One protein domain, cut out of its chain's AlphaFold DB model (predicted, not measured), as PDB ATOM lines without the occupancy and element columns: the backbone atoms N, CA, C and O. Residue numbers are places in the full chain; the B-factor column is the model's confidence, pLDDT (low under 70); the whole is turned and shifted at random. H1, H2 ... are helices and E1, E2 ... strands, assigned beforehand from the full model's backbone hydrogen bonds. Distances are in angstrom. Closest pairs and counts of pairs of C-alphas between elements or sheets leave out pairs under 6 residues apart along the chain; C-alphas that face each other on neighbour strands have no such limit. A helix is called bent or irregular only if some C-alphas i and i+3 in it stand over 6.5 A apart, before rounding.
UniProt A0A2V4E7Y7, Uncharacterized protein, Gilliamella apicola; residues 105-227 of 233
ATOM      1  N   ALA A 105     187.472 157.433 198.093       81.81
ATOM      2  CA  ALA A 105     188.201 156.197 197.926       81.81
ATOM      3  C   ALA A 105     189.509 156.480 197.191       81.81
ATOM      4  O   ALA A 105     189.523 157.128 196.145       81.81
ATOM      5  N   ILE A 106     190.607 155.982 197.740       81.69
ATOM      6  CA  ILE A 106     191.967 156.240 197.286       81.69
ATOM      7  C   ILE A 106     192.682 154.942 196.911       81.69
ATOM      8  O   ILE A 106     192.402 153.872 197.459       81.69
ATOM      9  N   ALA A 107     193.632 155.056 195.989       80.44
ATOM     10  CA  ALA A 107     194.581 154.019 195.620       80.44
ATOM     11  C   ALA A 107     195.907 154.269 196.341       80.44
ATOM     12  O   ALA A 107     196.654 155.180 195.983       80.44
ATOM     13  N   ILE A 108     196.221 153.431 197.327       79.88
ATOM     14  CA  ILE A 108     197.520 153.427 198.003       79.88
ATOM     15  C   ILE A 108     198.464 152.543 197.178       79.88
ATOM     16  O   ILE A 108     198.249 151.327 197.113       79.88
ATOM     17  N   PRO A 109     199.487 153.095 196.507       77.38
ATOM     18  CA  PRO A 109     200.382 152.305 195.676       77.38
ATOM     19  C   PRO A 109     201.201 151.340 196.541       77.38
ATOM     20  O   PRO A 109     201.818 151.741 197.523       77.38
ATOM     21  N   LEU A 110     201.240 150.067 196.146       72.12
ATOM     22  CA  LEU A 110     202.175 149.087 196.713       72.12
ATOM     23  C   LEU A 110     203.451 148.997 195.878       72.12
ATOM     24  O   LEU A 110     204.543 148.817 196.403       72.12
ATOM     25  N   ASN A 111     203.291 149.069 194.558       75.81
ATOM     26  CA  ASN A 111     204.365 149.089 193.574       75.81
ATOM     27  C   ASN A 111     203.809 149.580 192.224       75.81
ATOM     28  O   ASN A 111     202.680 150.072 192.124       75.81
ATOM     29  N   GLU A 112     204.596 149.435 191.160       71.94
ATOM     30  CA  GLU A 112     204.213 149.839 189.805       71.94
ATOM     31  C   GLU A 112     202.948 149.141 189.292       71.94
ATOM     32  O   GLU A 112     202.203 149.735 188.523       71.94
ATOM     33  N   CYS A 113     202.666 147.921 189.751       75.88
ATOM     34  CA  CYS A 113     201.612 147.059 189.219       75.88
ATOM     35  C   CYS A 113     200.405 146.899 190.148       75.88
ATOM     36  O   CYS A 113     199.376 146.393 189.701       75.88
ATOM     37  N   TYR A 114     200.510 147.279 191.421       74.94
ATOM     38  CA  TYR A 114     199.490 146.999 192.430       74.94
ATOM     39  C   TYR A 114     199.230 148.196 193.339       74.94
ATOM     40  O   TYR A 114     200.125 148.994 193.629       74.94
ATOM     41  N   PHE A 115     197.998 148.278 193.825       81.19
ATOM     42  CA  PHE A 115     197.581 149.212 194.861       81.19
ATOM     43  C   PHE A 115     196.627 148.532 195.843       81.19
ATOM     44  O   PHE A 115     196.100 147.455 195.566       81.19
ATOM     45  N   ILE A 116     196.415 149.165 196.990       81.44
ATOM     46  CA  ILE A 116     195.354 148.827 197.935       81.44
ATOM     47  C   ILE A 116     194.324 149.940 197.891       81.44
ATOM     48  O   ILE A 116     194.670 151.121 197.928       81.44
ATOM     49  N   SER A 117     193.057 149.556 197.831       83.19
ATOM     50  CA  SER A 117     191.963 150.507 197.941       83.19
ATOM     51  C   SER A 117     191.640 150.799 199.398       83.19
ATOM     52  O   SER A 117     191.479 149.882 200.214       83.19
ATOM     53  N   ALA A 118     191.471 152.077 199.702       82.94
ATOM     54  CA  ALA A 118     191.037 152.543 201.008       82.94
ATOM     55  C   ALA A 118     189.998 153.653 200.875       82.94
ATOM     56  O   ALA A 118     189.946 154.313 199.844       82.94
ATOM     57  N   GLN A 119     189.207 153.886 201.915       87.00
ATOM     58  CA  GLN A 119     188.323 155.045 202.013       87.00
ATOM     59  C   GLN A 119     188.798 155.979 203.122       87.00
ATOM     60  O   GLN A 119     189.116 155.521 204.217       87.00
ATOM     61  N   VAL A 120     188.813 157.284 202.865       87.81
ATOM     62  CA  VAL A 120     189.072 158.303 203.886       87.81
ATOM     63  C   VAL A 120     187.824 158.454 204.752       87.81
ATOM     64  O   VAL A 120     186.801 158.965 204.304       87.81
ATOM     65  N   LEU A 121     187.895 157.998 206.000       85.69
ATOM     66  CA  LEU A 121     186.765 157.986 206.937       85.69
ATOM     67  C   LEU A 121     186.741 159.202 207.857       85.69
ATOM     68  O   LEU A 121     185.696 159.557 208.400       85.69
ATOM     69  N   TYR A 122     187.900 159.818 208.060       85.56
ATOM     70  CA  TYR A 122     188.054 160.993 208.896       85.56
ATOM     71  C   TYR A 122     189.289 161.780 208.469       85.56
ATOM     72  O   TYR A 122     190.282 161.199 208.030       85.56
ATOM     73  N   VAL A 123     189.205 163.098 208.626       85.25
ATOM     74  CA  VAL A 123     190.284 164.053 208.391       85.25
ATOM     75  C   VAL A 123     190.305 164.997 209.584       85.25
ATOM     76  O   VAL A 123     189.269 165.573 209.924       85.25
ATOM     77  N   SER A 124     191.456 165.129 210.239       80.12
ATOM     78  CA  SER A 124     191.615 166.056 211.354       80.12
ATOM     79  C   SER A 124     191.589 167.496 210.875       80.12
ATOM     80  O   SER A 124     192.256 167.848 209.908       80.12
ATOM     81  N   TYR A 125     190.867 168.364 211.581       74.88
ATOM     82  CA  TYR A 125     190.922 169.812 211.385       74.88
ATOM     83  C   TYR A 125     192.146 170.447 212.046       74.88
ATOM     84  O   TYR A 125     192.583 171.505 211.596       74.88
ATOM     85  N   LEU A 126     192.732 169.788 213.047       68.19
ATOM     86  CA  LEU A 126     193.864 170.299 213.821       68.19
ATOM     87  C   LEU A 126     195.210 170.033 213.142       68.19
ATOM     88  O   LEU A 126     196.100 170.871 213.223       68.19
ATOM     89  N   ASP A 127     195.336 168.912 212.436       75.75
ATOM     90  CA  ASP A 127     196.582 168.477 211.802       75.75
ATOM     91  C   ASP A 127     196.312 167.765 210.460       75.75
ATOM     92  O   ASP A 127     195.189 167.771 209.959       75.75
ATOM     93  N   GLU A 128     197.337 167.197 209.827       73.12
ATOM     94  CA  GLU A 128     197.197 166.476 208.552       73.12
ATOM     95  C   GLU A 128     196.807 164.994 208.729       73.12
ATOM     96  O   GLU A 128     196.893 164.213 207.787       73.12
ATOM     97  N   THR A 129     196.360 164.567 209.911       79.31
ATOM     98  CA  THR A 129     195.998 163.169 210.176       79.31
ATOM     99  C   THR A 129     194.704 162.783 209.468       79.31
ATOM    100  O   THR A 129     193.687 163.478 209.536       79.31
ATOM    101  N   ILE A 130     194.707 161.602 208.858       84.00
ATOM    102  CA  ILE A 130     193.533 160.956 208.270       84.00
ATOM    103  C   ILE A 130     193.346 159.554 208.829       84.00
ATOM    104  O   ILE A 130     194.319 158.870 209.141       84.00
ATOM    105  N   LEU A 131     192.092 159.111 208.917       84.44
ATOM    106  CA  LEU A 131     191.746 157.708 209.130       84.44
ATOM    107  C   LEU A 131     191.334 157.079 207.804       84.44
ATOM    108  O   LEU A 131     190.442 157.585 207.120       84.44
ATOM    109  N   LEU A 132     191.923 155.934 207.499       83.06
ATOM    110  CA  LEU A 132     191.641 155.130 206.324       83.06
ATOM    111  C   LEU A 132     190.952 153.831 206.724       83.06
ATOM    112  O   LEU A 132     191.424 153.120 207.608       83.06
ATOM    113  N   GLY A 133     189.876 153.491 206.027       83.75
ATOM    114  CA  GLY A 133     189.307 152.150 206.016       83.75
ATOM    115  C   GLY A 133     189.855 151.354 204.840       83.75
ATOM    116  O   GLY A 133     189.545 151.663 203.693       83.75
ATOM    117  N   ILE A 134     190.662 150.328 205.104       81.44
ATOM    118  CA  ILE A 134     191.264 149.475 204.074       81.44
ATOM    119  C   ILE A 134     190.279 148.382 203.662       81.44
ATOM    120  O   ILE A 134     189.863 147.581 204.502       81.44
ATOM    121  N   TYR A 135     189.951 148.264 202.375       79.88
ATOM    122  CA  TYR A 135     189.024 147.222 201.909       79.88
ATOM    123  C   TYR A 135     189.632 145.808 201.907       79.88
ATOM    124  O   TYR A 135     188.899 144.837 202.063       79.88
ATOM    125  N   GLY A 136     190.963 145.694 201.841       68.75
ATOM    126  CA  GLY A 136     191.721 144.470 202.153       68.75
ATOM    127  C   GLY A 136     192.392 143.801 200.959       68.75
ATOM    128  O   GLY A 136     193.478 143.245 201.109       68.75
ATOM    129  N   ASP A 137     191.815 143.914 199.766       73.44
ATOM    130  CA  ASP A 137     192.366 143.252 198.587       73.44
ATOM    131  C   ASP A 137     193.358 144.145 197.835       73.44
ATOM    132  O   ASP A 137     193.106 145.322 197.564       73.44
ATOM    133  N   LYS A 138     194.497 143.556 197.450       78.62
ATOM    134  CA  LYS A 138     195.410 144.173 196.484       78.62
ATOM    135  C   LYS A 138     194.767 144.143 195.101       78.62
ATOM    136  O   LYS A 138     194.367 143.090 194.604       78.62
ATOM    137  N   VAL A 139     194.733 145.291 194.448       76.25
ATOM    138  CA  VAL A 139     194.168 145.455 193.113       76.25
ATOM    139  C   VAL A 139     195.311 145.631 192.124       76.25
ATOM    140  O   VAL A 139     196.242 146.407 192.348       76.25
ATOM    141  N   LYS A 140     195.275 144.873 191.025       77.75
ATOM    142  CA  LYS A 140     196.224 145.054 189.925       77.75
ATOM    143  C   LYS A 140     195.862 146.343 189.189       77.75
ATOM    144  O   LYS A 140     194.708 146.513 188.809       77.75
ATOM    145  N   LYS A 141     196.836 147.221 188.950       68.12
ATOM    146  CA  LYS A 141     196.653 148.407 188.108       68.12
ATOM    147  C   LYS A 141     196.300 147.948 186.694       68.12
ATOM    148  O   LYS A 141     197.133 147.377 185.988       68.12
ATOM    149  N   THR A 142     195.050 148.144 186.298       61.34
ATOM    150  CA  THR A 142     194.585 147.968 184.921       61.34
ATOM    151  C   THR A 142     194.553 149.328 184.234       61.34
ATOM    152  O   THR A 142     194.363 150.353 184.882       61.34
ATOM    153  N   LYS A 143     194.764 149.350 182.912       50.56
ATOM    154  CA  LYS A 143     194.739 150.591 182.115       50.56
ATOM    155  C   LYS A 143     193.341 151.213 181.999       50.56
ATOM    156  O   LYS A 143     193.227 152.368 181.624       50.56
ATOM    157  N   GLU A 144     192.303 150.462 182.354       48.16
ATOM    158  CA  GLU A 144     190.914 150.906 182.390       48.16
ATOM    159  C   GLU A 144     190.338 150.579 183.775       48.16
ATOM    160  O   GLU A 144     190.288 149.412 184.174       48.16
ATOM    161  N   ILE A 145     189.917 151.606 184.515       47.12
ATOM    162  CA  ILE A 145     188.902 151.486 185.569       47.12
ATOM    163  C   ILE A 145     187.619 152.005 184.919       47.12
ATOM    164  O   ILE A 145     187.212 153.142 185.123       47.12
ATOM    165  N   SER A 146     187.033 151.214 184.019       39.44
ATOM    166  CA  SER A 146     185.823 151.612 183.282       39.44
ATOM    167  C   SER A 146     184.571 151.640 184.170       39.44
ATOM    168  O   SER A 146     183.538 152.170 183.771       39.44
ATOM    169  N   THR A 147     184.652 151.074 185.376       47.09
ATOM    170  CA  THR A 147     183.578 151.033 186.370       47.09
ATOM    171  C   THR A 147     184.146 151.242 187.778       47.09
ATOM    172  O   THR A 147     185.185 150.657 188.097       47.09
ATOM    173  N   PRO A 148     183.483 152.043 188.643       54.00
ATOM    174  CA  PRO A 148     183.891 152.171 190.034       54.00
ATOM    175  C   PRO A 148     183.880 150.778 190.675       54.00
ATOM    176  O   PRO A 148     182.888 150.053 190.519       54.00
ATOM    177  N   PRO A 149     184.950 150.363 191.368       62.47
ATOM    178  CA  PRO A 149     184.969 149.040 191.968       62.47
ATOM    179  C   PRO A 149     183.859 148.946 193.019       62.47
ATOM    180  O   PRO A 149     183.602 149.894 193.761       62.47
ATOM    181  N   THR A 150     183.159 147.814 193.065       62.97
ATOM    182  CA  THR A 150     182.166 147.573 194.116       62.97
ATOM    183  C   THR A 150     182.903 147.142 195.368       62.97
ATOM    184  O   THR A 150     183.457 146.044 195.414       62.97
ATOM    185  N   TYR A 151     182.923 148.005 196.377       68.75
ATOM    186  CA  TYR A 151     183.578 147.692 197.637       68.75
ATOM    187  C   TYR A 151     182.599 147.117 198.656       68.75
ATOM    188  O   TYR A 151     181.427 147.507 198.689       68.75
ATOM    189  N   PRO A 152     183.056 146.181 199.502       67.25
ATOM    190  CA  PRO A 152     182.242 145.679 200.594       67.25
ATOM    191  C   PRO A 152     181.937 146.806 201.590       67.25
ATOM    192  O   PRO A 152     182.774 147.672 201.836       67.25
ATOM    193  N   ASN A 153     180.770 146.755 202.238       68.81
ATOM    194  CA  ASN A 153     180.403 147.707 203.297       68.81
ATOM    195  C   ASN A 153     181.093 147.388 204.643       68.81
ATOM    196  O   ASN A 153     180.474 147.403 205.704       68.81
ATOM    197  N   ARG A 154     182.359 146.965 204.582       76.94
ATOM    198  CA  ARG A 154     183.209 146.668 205.734       76.94
ATOM    199  C   ARG A 154     184.667 146.892 205.362       76.94
ATOM    200  O   ARG A 154     185.074 146.601 204.237       76.94
ATOM    201  N   PHE A 155     185.446 147.326 206.339       81.69
ATOM    202  CA  PHE A 155     186.890 147.465 206.208       81.69
ATOM    203  C   PHE A 155     187.585 146.267 206.844       81.69
ATOM    204  O   PHE A 155     187.171 145.782 207.895       81.69
ATOM    205  N   SER A 156     188.637 145.791 206.188       79.31
ATOM    206  CA  SER A 156     189.554 144.796 206.743       79.31
ATOM    207  C   SER A 156     190.364 145.379 207.902       79.31
ATOM    208  O   SER A 156     190.550 144.713 208.914       79.31
ATOM    209  N   HIS A 157     190.806 146.631 207.756       79.19
ATOM    210  CA  HIS A 157     191.662 147.327 208.708       79.19
ATOM    211  C   HIS A 157     191.309 148.810 208.745       79.19
ATOM    212  O   HIS A 157     190.828 149.373 207.758       79.19
ATOM    213  N   LEU A 158     191.595 149.435 209.881       78.88
ATOM    214  CA  LEU A 158     191.592 150.879 210.046       78.88
ATOM    215  C   LEU A 158     193.037 151.323 210.245       78.88
ATOM    216  O   LEU A 158     193.748 150.719 211.039       78.88
ATOM    217  N   ILE A 159     193.478 152.329 209.496       77.50
ATOM    218  CA  ILE A 159     194.860 152.811 209.546       77.50
ATOM    219  C   ILE A 159     194.848 154.326 209.593       77.50
ATOM    220  O   ILE A 159     194.172 154.971 208.793       77.50
ATOM    221  N   TYR A 160     195.629 154.895 210.498       77.81
ATOM    222  CA  TYR A 160     195.896 156.322 210.488       77.81
ATOM    223  C   TYR A 160     197.108 156.654 209.617       77.81
ATOM    224  O   TYR A 160     198.078 155.899 209.547       77.81
ATOM    225  N   SER A 161     197.035 157.778 208.911       79.38
ATOM    226  CA  SER A 161     198.111 158.266 208.050       79.38
ATOM    227  C   SER A 161     198.040 159.785 207.895       79.38
ATOM    228  O   SER A 161     197.295 160.450 208.610       79.38
ATOM    229  N   ASN A 162     198.807 160.329 206.953       79.44
ATOM    230  CA  ASN A 162     198.910 161.754 206.683       79.44
ATOM    231  C   ASN A 162     198.255 162.108 205.330       79.44
ATOM    232  O   ASN A 162     198.558 161.506 204.298       79.44
ATOM    233  N   ALA A 163     197.364 163.102 205.322       77.50
ATOM    234  CA  ALA A 163     196.675 163.630 204.144       77.50
ATOM    235  C   ALA A 163     197.629 164.147 203.065       77.50
ATOM    236  O   ALA A 163     197.258 164.173 201.890       77.50
ATOM    237  N   GLN A 164     198.861 164.514 203.422       75.31
ATOM    238  CA  GLN A 164     199.874 164.982 202.486       75.31
ATOM    239  C   GLN A 164     200.145 163.971 201.366       75.31
ATOM    240  O   GLN A 164     200.390 164.386 200.235       75.31
ATOM    241  N   TYR A 165     200.031 162.661 201.616       72.19
ATOM    242  CA  TYR A 165     200.190 161.650 200.563       72.19
ATOM    243  C   TYR A 165     199.107 161.743 199.481       72.19
ATOM    244  O   TYR A 165     199.384 161.470 198.318       72.19
ATOM    245  N   ILE A 166     197.899 162.185 199.839       73.44
ATOM    246  CA  ILE A 166     196.810 162.442 198.889       73.44
ATOM    247  C   ILE A 166     197.015 163.811 198.232       73.44
ATOM    248  O   ILE A 166     197.000 163.916 197.009       73.44
ATOM    249  N   LYS A 167     197.271 164.855 199.033       69.88
ATOM    250  CA  LYS A 167     197.432 166.240 198.551       69.88
ATOM    251  C   LYS A 167     198.596 166.406 197.570       69.88
ATOM    252  O   LYS A 167     198.501 167.195 196.640       69.88
ATOM    253  N   SER A 168     199.677 165.651 197.757       65.75
ATOM    254  CA  SER A 168     200.842 165.644 196.858       65.75
ATOM    255  C   SER A 168     200.665 164.763 195.614       65.75
ATOM    256  O   SER A 168     201.578 164.678 194.797       65.75
ATOM    257  N   GLY A 169     199.524 164.078 195.471       66.56
ATOM    258  CA  GLY A 169     199.252 163.166 194.358       66.56
ATOM    259  C   GLY A 169     199.919 161.791 194.473       66.56
ATOM    260  O   GLY A 169     199.784 160.974 193.564       66.56
ATOM    261  N   GLY A 170     200.611 161.499 195.581       69.19
ATOM    262  CA  GLY A 170     201.212 160.184 195.828       69.19
ATOM    263  C   GLY A 170     200.175 159.060 195.928       69.19
ATOM    264  O   GLY A 170     200.429 157.939 195.485       69.19
ATOM    265  N   TRP A 171     198.996 159.359 196.478       78.56
ATOM    266  CA  TRP A 171     197.829 158.480 196.521       78.56
ATOM    267  C   TRP A 171     196.708 159.070 195.675       78.56
ATOM    268  O   TRP A 171     196.209 160.159 195.954       78.56
ATOM    269  N   SER A 172     196.295 158.342 194.644       74.94
ATOM    270  CA  SER A 172     195.299 158.831 193.691       74.94
ATOM    271  C   SER A 172     193.882 158.618 194.216       74.94
ATOM    272  O   SER A 172     193.561 157.535 194.709       74.94
ATOM    273  N   ILE A 173     193.008 159.614 194.068       73.88
ATOM    274  CA  ILE A 173     191.571 159.452 194.316       73.88
ATOM    275  C   ILE A 173     190.973 158.638 193.163       73.88
ATOM    276  O   ILE A 173     191.165 158.968 191.996       73.88
ATOM    277  N   ILE A 174     190.270 157.556 193.490       72.94
ATOM    278  CA  ILE A 174     189.649 156.644 192.521       72.94
ATOM    279  C   ILE A 174     188.197 157.059 192.262       72.94
ATOM    280  O   ILE A 174     187.754 157.079 191.118       72.94
ATOM    281  N   TYR A 175     187.438 157.345 193.323       70.00
ATOM    282  CA  TYR A 175     186.051 157.815 193.258       70.00
ATOM    283  C   TYR A 175     185.609 158.349 194.629       70.00
ATOM    284  O   TYR A 175     186.269 158.120 195.642       70.00
ATOM    285  N   PHE A 176     184.469 159.034 194.671       68.69
ATOM    286  CA  PHE A 176     183.868 159.541 195.903       68.69
ATOM    287  C   PHE A 176     182.695 158.675 196.346       68.69
ATOM    288  O   PHE A 176     181.867 158.269 195.530       68.69
ATOM    289  N   SER A 177     182.598 158.430 197.653       67.38
ATOM    290  CA  SER A 177     181.427 157.791 198.255       67.38
ATOM    291  C   SER A 177     181.034 158.477 199.550       67.38
ATOM    292  O   SER A 177     181.886 158.939 200.308       67.38
ATOM    293  N   GLU A 178     179.729 158.525 199.813       68.25
ATOM    294  CA  GLU A 178     179.237 158.997 201.101       68.25
ATOM    295  C   GLU A 178     179.752 158.100 202.233       68.25
ATOM    296  O   GLU A 178     179.806 156.873 202.120       68.25
ATOM    297  N   ILE A 179     180.123 158.728 203.347       74.12
ATOM    298  CA  ILE A 179     180.515 158.013 204.558       74.12
ATOM    299  C   ILE A 179     179.251 157.564 205.286       74.12
ATOM    300  O   ILE A 179     178.426 158.388 205.696       74.12
ATOM    301  N   ASP A 180     179.135 156.255 205.513       76.50
ATOM    302  CA  ASP A 180     178.076 155.697 206.345       76.50
ATOM    303  C   ASP A 180     178.133 156.307 207.758       76.50
ATOM    304  O   ASP A 180     179.191 156.427 208.383       76.50
ATOM    305  N   LYS A 181     176.974 156.694 208.303       72.38
ATOM    306  CA  LYS A 181     176.877 157.312 209.635       72.38
ATOM    307  C   LYS A 181     177.469 156.431 210.739       72.38
ATOM    308  O   LYS A 181     177.918 156.974 211.750       72.38
ATOM    309  N   SER A 182     177.483 155.112 210.553       73.44
ATOM    310  CA  SER A 182     178.109 154.156 211.470       73.44
ATOM    311  C   SER A 182     179.618 154.384 211.643       73.44
ATOM    312  O   SER A 182     180.159 154.082 212.708       73.44
ATOM    313  N   TYR A 183     180.289 155.008 210.668       75.06
ATOM    314  CA  TYR A 183     181.734 155.248 210.695       75.06
ATOM    315  C   TYR A 183     182.154 156.488 211.499       75.06
ATOM    316  O   TYR A 183     183.325 156.623 211.853       75.06
ATOM    317  N   LYS A 184     181.213 157.359 211.895       66.75
ATOM    318  CA  LYS A 184     181.497 158.622 212.616       66.75
ATOM    319  C   LYS A 184     182.214 158.459 213.960       66.75
ATOM    320  O   LYS A 184     182.782 159.421 214.470       66.75
ATOM    321  N   ASN A 185     182.159 157.264 214.543       72.75
ATOM    322  CA  ASN A 185     182.744 156.961 215.848       72.75
ATOM    323  C   ASN A 185     184.033 156.133 215.762       72.75
ATOM    324  O   ASN A 185     184.529 155.701 216.805       72.75
ATOM    325  N   LEU A 186     184.546 155.883 214.552       78.56
ATOM    326  CA  LEU A 186     185.709 155.021 214.336       78.56
ATOM    327  C   LEU A 186     187.043 155.719 214.584       78.56
ATOM    328  O   LEU A 186     188.002 155.045 214.938       78.56
ATOM    329  N   ALA A 187     187.113 157.047 214.460       81.50
ATOM    330  CA  ALA A 187     188.356 157.792 214.650       81.50
ATOM    331  C   ALA A 187     188.691 158.024 216.131       81.50
ATOM    332  O   ALA A 187     188.852 159.161 216.583       81.50
ATOM    333  N   ARG A 188     188.798 156.924 216.881       80.19
ATOM    334  CA  ARG A 188     189.287 156.898 218.258       80.19
ATOM    335  C   ARG A 188     190.771 156.586 218.272       80.19
ATOM    336  O   ARG A 188     191.190 155.576 217.716       80.19
ATOM    337  N   ARG A 189     191.539 157.432 218.949       79.56
ATOM    338  CA  ARG A 189     192.994 157.300 219.046       79.56
ATOM    339  C   ARG A 189     193.508 157.709 220.410       79.56
ATOM    340  O   ARG A 189     192.860 158.499 221.102       79.56
ATOM    341  N   ILE A 190     194.680 157.193 220.764       77.62
ATOM    342  CA  ILE A 190     195.432 157.676 221.917       77.62
ATOM    343  C   ILE A 190     196.544 158.593 221.426       77.62
ATOM    344  O   ILE A 190     197.370 158.179 220.618       77.62
ATOM    345  N   VAL A 191     196.553 159.826 221.921       77.88
ATOM    346  CA  VAL A 191     197.540 160.863 221.593       77.88
ATOM    347  C   VAL A 191     198.057 161.411 222.912       77.88
ATOM    348  O   VAL A 191     197.255 161.874 223.719       77.88
ATOM    349  N   ASP A 192     199.362 161.292 223.160       82.25
ATOM    350  CA  ASP A 192     200.008 161.728 224.411       82.25
ATOM    351  C   ASP A 192     199.259 161.272 225.684       82.25
ATOM    352  O   ASP A 192     198.886 162.049 226.559       82.25
ATOM    353  N   ASN A 193     198.957 159.968 225.761       81.94
ATOM    354  CA  ASN A 193     198.223 159.357 226.879       81.94
ATOM    355  C   ASN A 193     196.788 159.901 227.094       81.94
ATOM    356  O   ASN A 193     196.158 159.641 228.124       81.94
ATOM    357  N   GLU A 194     196.220 160.602 226.116       81.12
ATOM    358  CA  GLU A 194     194.831 161.051 226.105       81.12
ATOM    359  C   GLU A 194     194.009 160.292 225.063       81.12
ATOM    360  O   GLU A 194     194.491 159.987 223.977       81.12
ATOM    361  N   LEU A 195     192.751 159.987 225.383       79.56
ATOM    362  CA  LEU A 195     191.791 159.401 224.455       79.56
ATOM    363  C   LEU A 195     191.074 160.513 223.689       79.56
ATOM    364  O   LEU A 195     190.380 161.348 224.281       79.56
ATOM    365  N   TRP A 196     191.176 160.455 222.369       81.62
ATOM    366  CA  TRP A 196     190.544 161.379 221.439       81.62
ATOM    367  C   TRP A 196     189.515 160.653 220.583       81.62
ATOM    368  O   TRP A 196     189.704 159.493 220.215       81.62
ATOM    369  N   LEU A 197     188.432 161.349 220.252       80.50
ATOM    370  CA  LEU A 197     187.501 160.970 219.196       80.50
ATOM    371  C   LEU A 197     187.429 162.132 218.213       80.50
ATOM    372  O   LEU A 197     187.012 163.227 218.596       80.50
ATOM    373  N   ASN A 198     187.801 161.888 216.957       80.19
ATOM    374  CA  ASN A 198     188.015 162.960 215.985       80.19
ATOM    375  C   ASN A 198     188.992 164.002 216.578       80.19
ATOM    376  O   ASN A 198     190.013 163.619 217.142       80.19
ATOM    377  N   ASP A 199     188.675 165.293 216.507       80.31
ATOM    378  CA  ASP A 199     189.480 166.378 217.097       80.31
ATOM    379  C   ASP A 199     189.047 166.761 218.512       80.31
ATOM    380  O   ASP A 199     189.414 167.814 219.028       80.31
ATOM    381  N   THR A 200     188.252 165.908 219.160       76.81
ATOM    382  CA  THR A 200     187.757 166.159 220.508       76.81
ATOM    383  C   THR A 200     188.465 165.255 221.501       76.81
ATOM    384  O   THR A 200     188.294 164.031 221.502       76.81
ATOM    385  N   ARG A 201     189.213 165.879 222.411       84.12
ATOM    386  CA  ARG A 201     189.757 165.229 223.602       84.12
ATOM    387  C   ARG A 201     188.611 164.779 224.500       84.12
ATOM    388  O   ARG A 201     187.808 165.597 224.944       84.12
ATOM    389  N   ILE A 202     188.550 163.486 224.806       84.44
ATOM    390  CA  ILE A 202     187.491 162.916 225.647       84.44
ATOM    391  C   ILE A 202     187.936 162.880 227.108       84.44
ATOM    392  O   ILE A 202     187.268 163.430 227.982       84.44
ATOM    393  N   ARG A 203     189.071 162.230 227.386       87.62
ATOM    394  CA  ARG A 203     189.620 162.033 228.738       87.62
ATOM    395  C   ARG A 203     191.054 161.513 228.670       87.62
ATOM    396  O   ARG A 203     191.511 161.117 227.608       87.62
ATOM    397  N   THR A 204     191.729 161.418 229.810       88.00
ATOM    398  CA  THR A 204     192.974 160.643 229.926       88.00
ATOM    399  C   THR A 204     192.718 159.167 229.586       88.00
ATOM    400  O   THR A 204     191.686 158.602 229.979       88.00
ATOM    401  N   ALA A 205     193.632 158.553 228.833       85.94
ATOM    402  CA  ALA A 205     193.545 157.153 228.439       85.94
ATOM    403  C   ALA A 205     193.768 156.238 229.652       85.94
ATOM    404  O   ALA A 205     194.686 156.429 230.449       85.94
ATOM    405  N   THR A 206     192.914 155.229 229.789       88.69
ATOM    406  CA  THR A 206     193.089 154.146 230.763       88.69
ATOM    407  C   THR A 206     193.958 153.045 230.166       88.69
ATOM    408  O   THR A 206     194.091 152.933 228.948       88.69
ATOM    409  N   GLU A 207     194.483 152.159 231.010       87.31
ATOM    410  CA  GLU A 207     195.208 150.965 230.550       87.31
ATOM    411  C   GLU A 207     194.357 150.050 229.657       87.31
ATOM    412  O   GLU A 207     194.891 149.350 228.800       87.31
ATOM    413  N   SER A 208     193.031 150.066 229.816       85.69
ATOM    414  CA  SER A 208     192.123 149.346 228.920       85.69
ATOM    415  C   SER A 208     192.055 149.994 227.538       85.69
ATOM    416  O   SER A 208     192.048 149.281 226.542       85.69
ATOM    417  N   ASP A 209     192.053 151.329 227.456       76.81
ATOM    418  CA  ASP A 209     192.052 152.033 226.168       76.81
ATOM    419  C   ASP A 209     193.343 151.756 225.397       76.81
ATOM    420  O   ASP A 209     193.290 151.471 224.206       76.81
ATOM    421  N   LYS A 210     194.491 151.767 226.088       79.88
ATOM    422  CA  LYS A 210     195.816 151.493 225.499       79.88
ATOM    423  C   LYS A 210     195.947 150.101 224.889       79.88
ATOM    424  O   LYS A 210     196.825 149.877 224.067       79.88
ATOM    425  N   LYS A 211     195.094 149.164 225.304       80.62
ATOM    426  CA  LYS A 211     195.021 147.813 224.729       80.62
ATOM    427  C   LYS A 211     194.077 147.723 223.533       80.62
ATOM    428  O   LYS A 211     194.147 146.746 222.799       80.62
ATOM    429  N   LEU A 212     193.156 148.675 223.395       71.44
ATOM    430  CA  LEU A 212     192.069 148.638 222.417       71.44
ATOM    431  C   LEU A 212     192.298 149.567 221.226       71.44
ATOM    432  O   LEU A 212     191.739 149.312 220.164       71.44
ATOM    433  N   PHE A 213     193.061 150.644 221.405       70.12
ATOM    434  CA  PHE A 213     193.266 151.666 220.385       70.12
ATOM    435  C   PHE A 213     194.743 151.849 220.074       70.12
ATOM    436  O   PHE A 213     195.586 151.785 220.972       70.12
ATOM    437  N   ASP A 214     195.024 152.151 218.809       65.69
ATOM    438  CA  ASP A 214     196.367 152.497 218.367       65.69
ATOM    439  C   ASP A 214     196.855 153.762 219.083       65.69
ATOM    440  O   ASP A 214     196.129 154.754 219.255       65.69
ATOM    441  N   MET A 215     198.112 153.704 219.515       61.44
ATOM    442  CA  MET A 215     198.804 154.804 220.168       61.44
ATOM    443  C   MET A 215     199.603 155.579 219.123       61.44
ATOM    444  O   MET A 215     200.427 155.002 218.419       61.44
ATOM    445  N   MET A 216     199.373 156.886 219.035       61.31
ATOM    446  CA  MET A 216     200.158 157.785 218.192       61.31
ATOM    447  C   MET A 216     201.166 158.549 219.036       61.31
ATOM    448  O   MET A 216     200.825 159.069 220.104       61.31
ATOM    449  N   GLU A 217     202.401 158.631 218.549       48.16
ATOM    450  CA  GLU A 217     203.446 159.419 219.189       48.16
ATOM    451  C   GLU A 217     203.426 160.840 218.611       48.16
ATOM    452  O   GLU A 217     203.432 161.039 217.394       48.16
ATOM    453  N   VAL A 218     203.369 161.841 219.491       45.88
ATOM    454  CA  VAL A 218     203.454 163.255 219.106       45.88
ATOM    455  C   VAL A 218     204.918 163.657 219.184       45.88
ATOM    456  O   VAL A 218     205.456 163.814 220.280       45.88
ATOM    457  N   LYS A 219     205.584 163.799 218.035       35.44
ATOM    458  CA  LYS A 219     207.004 164.191 217.994       35.44
ATOM    459  C   LYS A 219     207.182 165.706 218.104       35.44
ATOM    460  O   LYS A 219     208.190 166.171 218.632       35.44
ATOM    461  N   SER A 220     206.183 166.478 217.679       35.81
ATOM    462  CA  SER A 220     206.087 167.926 217.883       35.81
ATOM    463  C   SER A 220     204.626 168.386 217.769       35.81
ATOM    464  O   SER A 220     203.759 167.606 217.386       35.81
ATOM    465  N   LYS A 221     204.329 169.658 218.079       37.47
ATOM    466  CA  LYS A 221     202.965 170.237 218.005       37.47
ATOM    467  C   LYS A 221     202.297 170.112 216.621       37.47
ATOM    468  O   LYS A 221     201.093 170.328 216.529       37.47
ATOM    469  N   GLU A 222     203.073 169.800 215.584       33.31
ATOM    470  CA  GLU A 222     202.676 169.760 214.171       33.31
ATOM    471  C   GLU A 222     202.907 168.374 213.532       33.31
ATOM    472  O   GLU A 222     202.509 168.148 212.392       33.31
ATOM    473  N   GLU A 223     203.504 167.422 214.261       36.84
ATOM    474  CA  GLU A 223     203.843 166.091 213.748       36.84
ATOM    475  C   GLU A 223     203.320 164.997 214.681       36.84
ATOM    476  O   GLU A 223     203.889 164.707 215.741       36.84
ATOM    477  N   VAL A 224     202.230 164.365 214.248       43.00
ATOM    478  CA  VAL A 224     201.738 163.110 214.812       43.00
ATOM    479  C   VAL A 224     202.234 161.989 213.909       43.00
ATOM    480  O   VAL A 224     201.769 161.836 212.778       43.00
ATOM    481  N   GLU A 225     203.206 161.213 214.384       37.81
ATOM    482  CA  GLU A 225     203.688 160.054 213.641       37.81
ATOM    483  C   GLU A 225     202.883 158.831 214.078       37.81
ATOM    484  O   GLU A 225     202.845 158.448 215.253       37.81
ATOM    485  N   CYS A 226     202.183 158.228 213.119       40.25
ATOM    486  CA  CYS A 226     201.510 156.964 213.354       40.25
ATOM    487  C   CYS A 226     202.567 155.899 213.617       40.25
ATOM    488  O   CYS A 226     203.319 155.520 212.719       40.25
ATOM    489  N   MET A 227     202.593 155.380 214.841       34.22
ATOM    490  CA  MET A 227     203.281 154.131 215.115       34.22
ATOM    491  C   MET A 227     202.511 153.055 214.353       34.22
ATOM    492  O   MET A 227     201.417 152.666 214.756       34.22
TER     493      MET A 227
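This is residues 105 to 227 of the 233 residues of an uncharacterized protein of Gilliamella apicola (UniProt A0A2V4E7Y7). Two lobes stand one after the other along the longest axis: the first is a strongly twisted antiparallel sheet, E4 E3 E2 E1 E5, in which the two longest strands, E2 and E3, are bent, with short H1 beside it, and the second is a smaller mixed sheet, E8 E7 E6 E9 E10, which H3 grazes at E6 and E7. The lobes meet loosely where E10 comes near E4, H2 lies on the path from one to the other, and the loop of residues 141 to 156 reaches the far end of the first lobe. The printed part has 123 residues, with ten named strands and three named helices in the order E1 E2 E3 E4 H1 E5 H2 E6 E7 E8 H3 E9 E10, and its class is mostly strand. It is compact by its radius of gyration of the C-alphas, 15.5 A, yet elongated in outline, with spans of 48 by 29 by 23 A.

Find C-alpha 105 at (188.201, 156.197, 197.926), where E1, residues 105 to 109, begins. Next come E2, residues 114 to 123, 25.1 A long, and E3, residues 129 to 140, 27.2 A long. E2 bends by 54 degrees at residue 120, and E3 by 79 degrees at residue 137. Go on to C-alpha 157 at (191.662, 147.327, 208.708), from which E4 runs 16.3 A to residue 162. H1 is residues 164 to 167, E5 residues 172 to 176 and H2 residues 181 to 185; H2 is only just irregular, with C-alphas 182 and 185 7.0 A apart. Then read E6, residues 188 to 191, E7, residues 194 to 197, E8, residues 200 to 204, and H3, residues 207 to 212. E9, residues 215 to 220, is 15.2 A long, and E10, residues 223 to 226, ends at C-alpha 226, (201.510, 156.964, 213.354).

Begin with E1 to E4, a meander, each strand the antiparallel neighbour of the one before. In the hairpin of E1 and E2, look for N 106 and O 118, 2.8 A apart; in that of E2 and E3, N 121 and O 131, 2.8 A; in that of E3 and E4, N 132 and O 159, 2.8 A. E5 is antiparallel to E1, with N 105 and O 175 at 2.8 A. This sheet is strongly twisted, and its edge strands are E4 and E5. H1 is on it at a height of 6.3 A, over none of its strands, while H2 only grazes it with residues 183 to 185. In the other sheet, also strongly twisted, E6, E7 and E8 form a second meander: N 191 and O 194 are 2.9 A apart, and N 195 and O 203 2.8 A. E9 is parallel to E6, with N 216 and O 190 at 2.9 A, and makes a hairpin with E10, where N 219 and O 223 are 3.0 A apart. E8, H3 and E9 are a split strand-helix-strand unit, two strands of one sheet joined through a helix, with E7 and E6 between them in the sheet, and its crossover is right-handed. H3 only grazes this sheet with residues 209 to 212; its closest C-alphas to E6 are those of Lys 210 and Ile 190, 7.2 A. Between the sheets, the closest C-alphas of E4 and E10 are those of Tyr 160 and Cys 226, 6.3 A; E4 and E9 are apart. H1 is too short for an O i to N i+4 pair; H2 has 0 of 1 within hydrogen-bond range, and 1 of 2 O i to N i+3 pairs, while H3 has 1 of 2 O i to N i+4 pairs.

The two C-alphas farthest apart, those of Lys 143 and Thr 204, are 48.9 A apart. The printed part has no cut. The link from E3 to E4, 16 residues, is long; the other links are tight. The mean pLDDT of the printed part is 72.0; among the residues under 70 are 141 to 153 and 214 to 227, and E10 has a mean of 39.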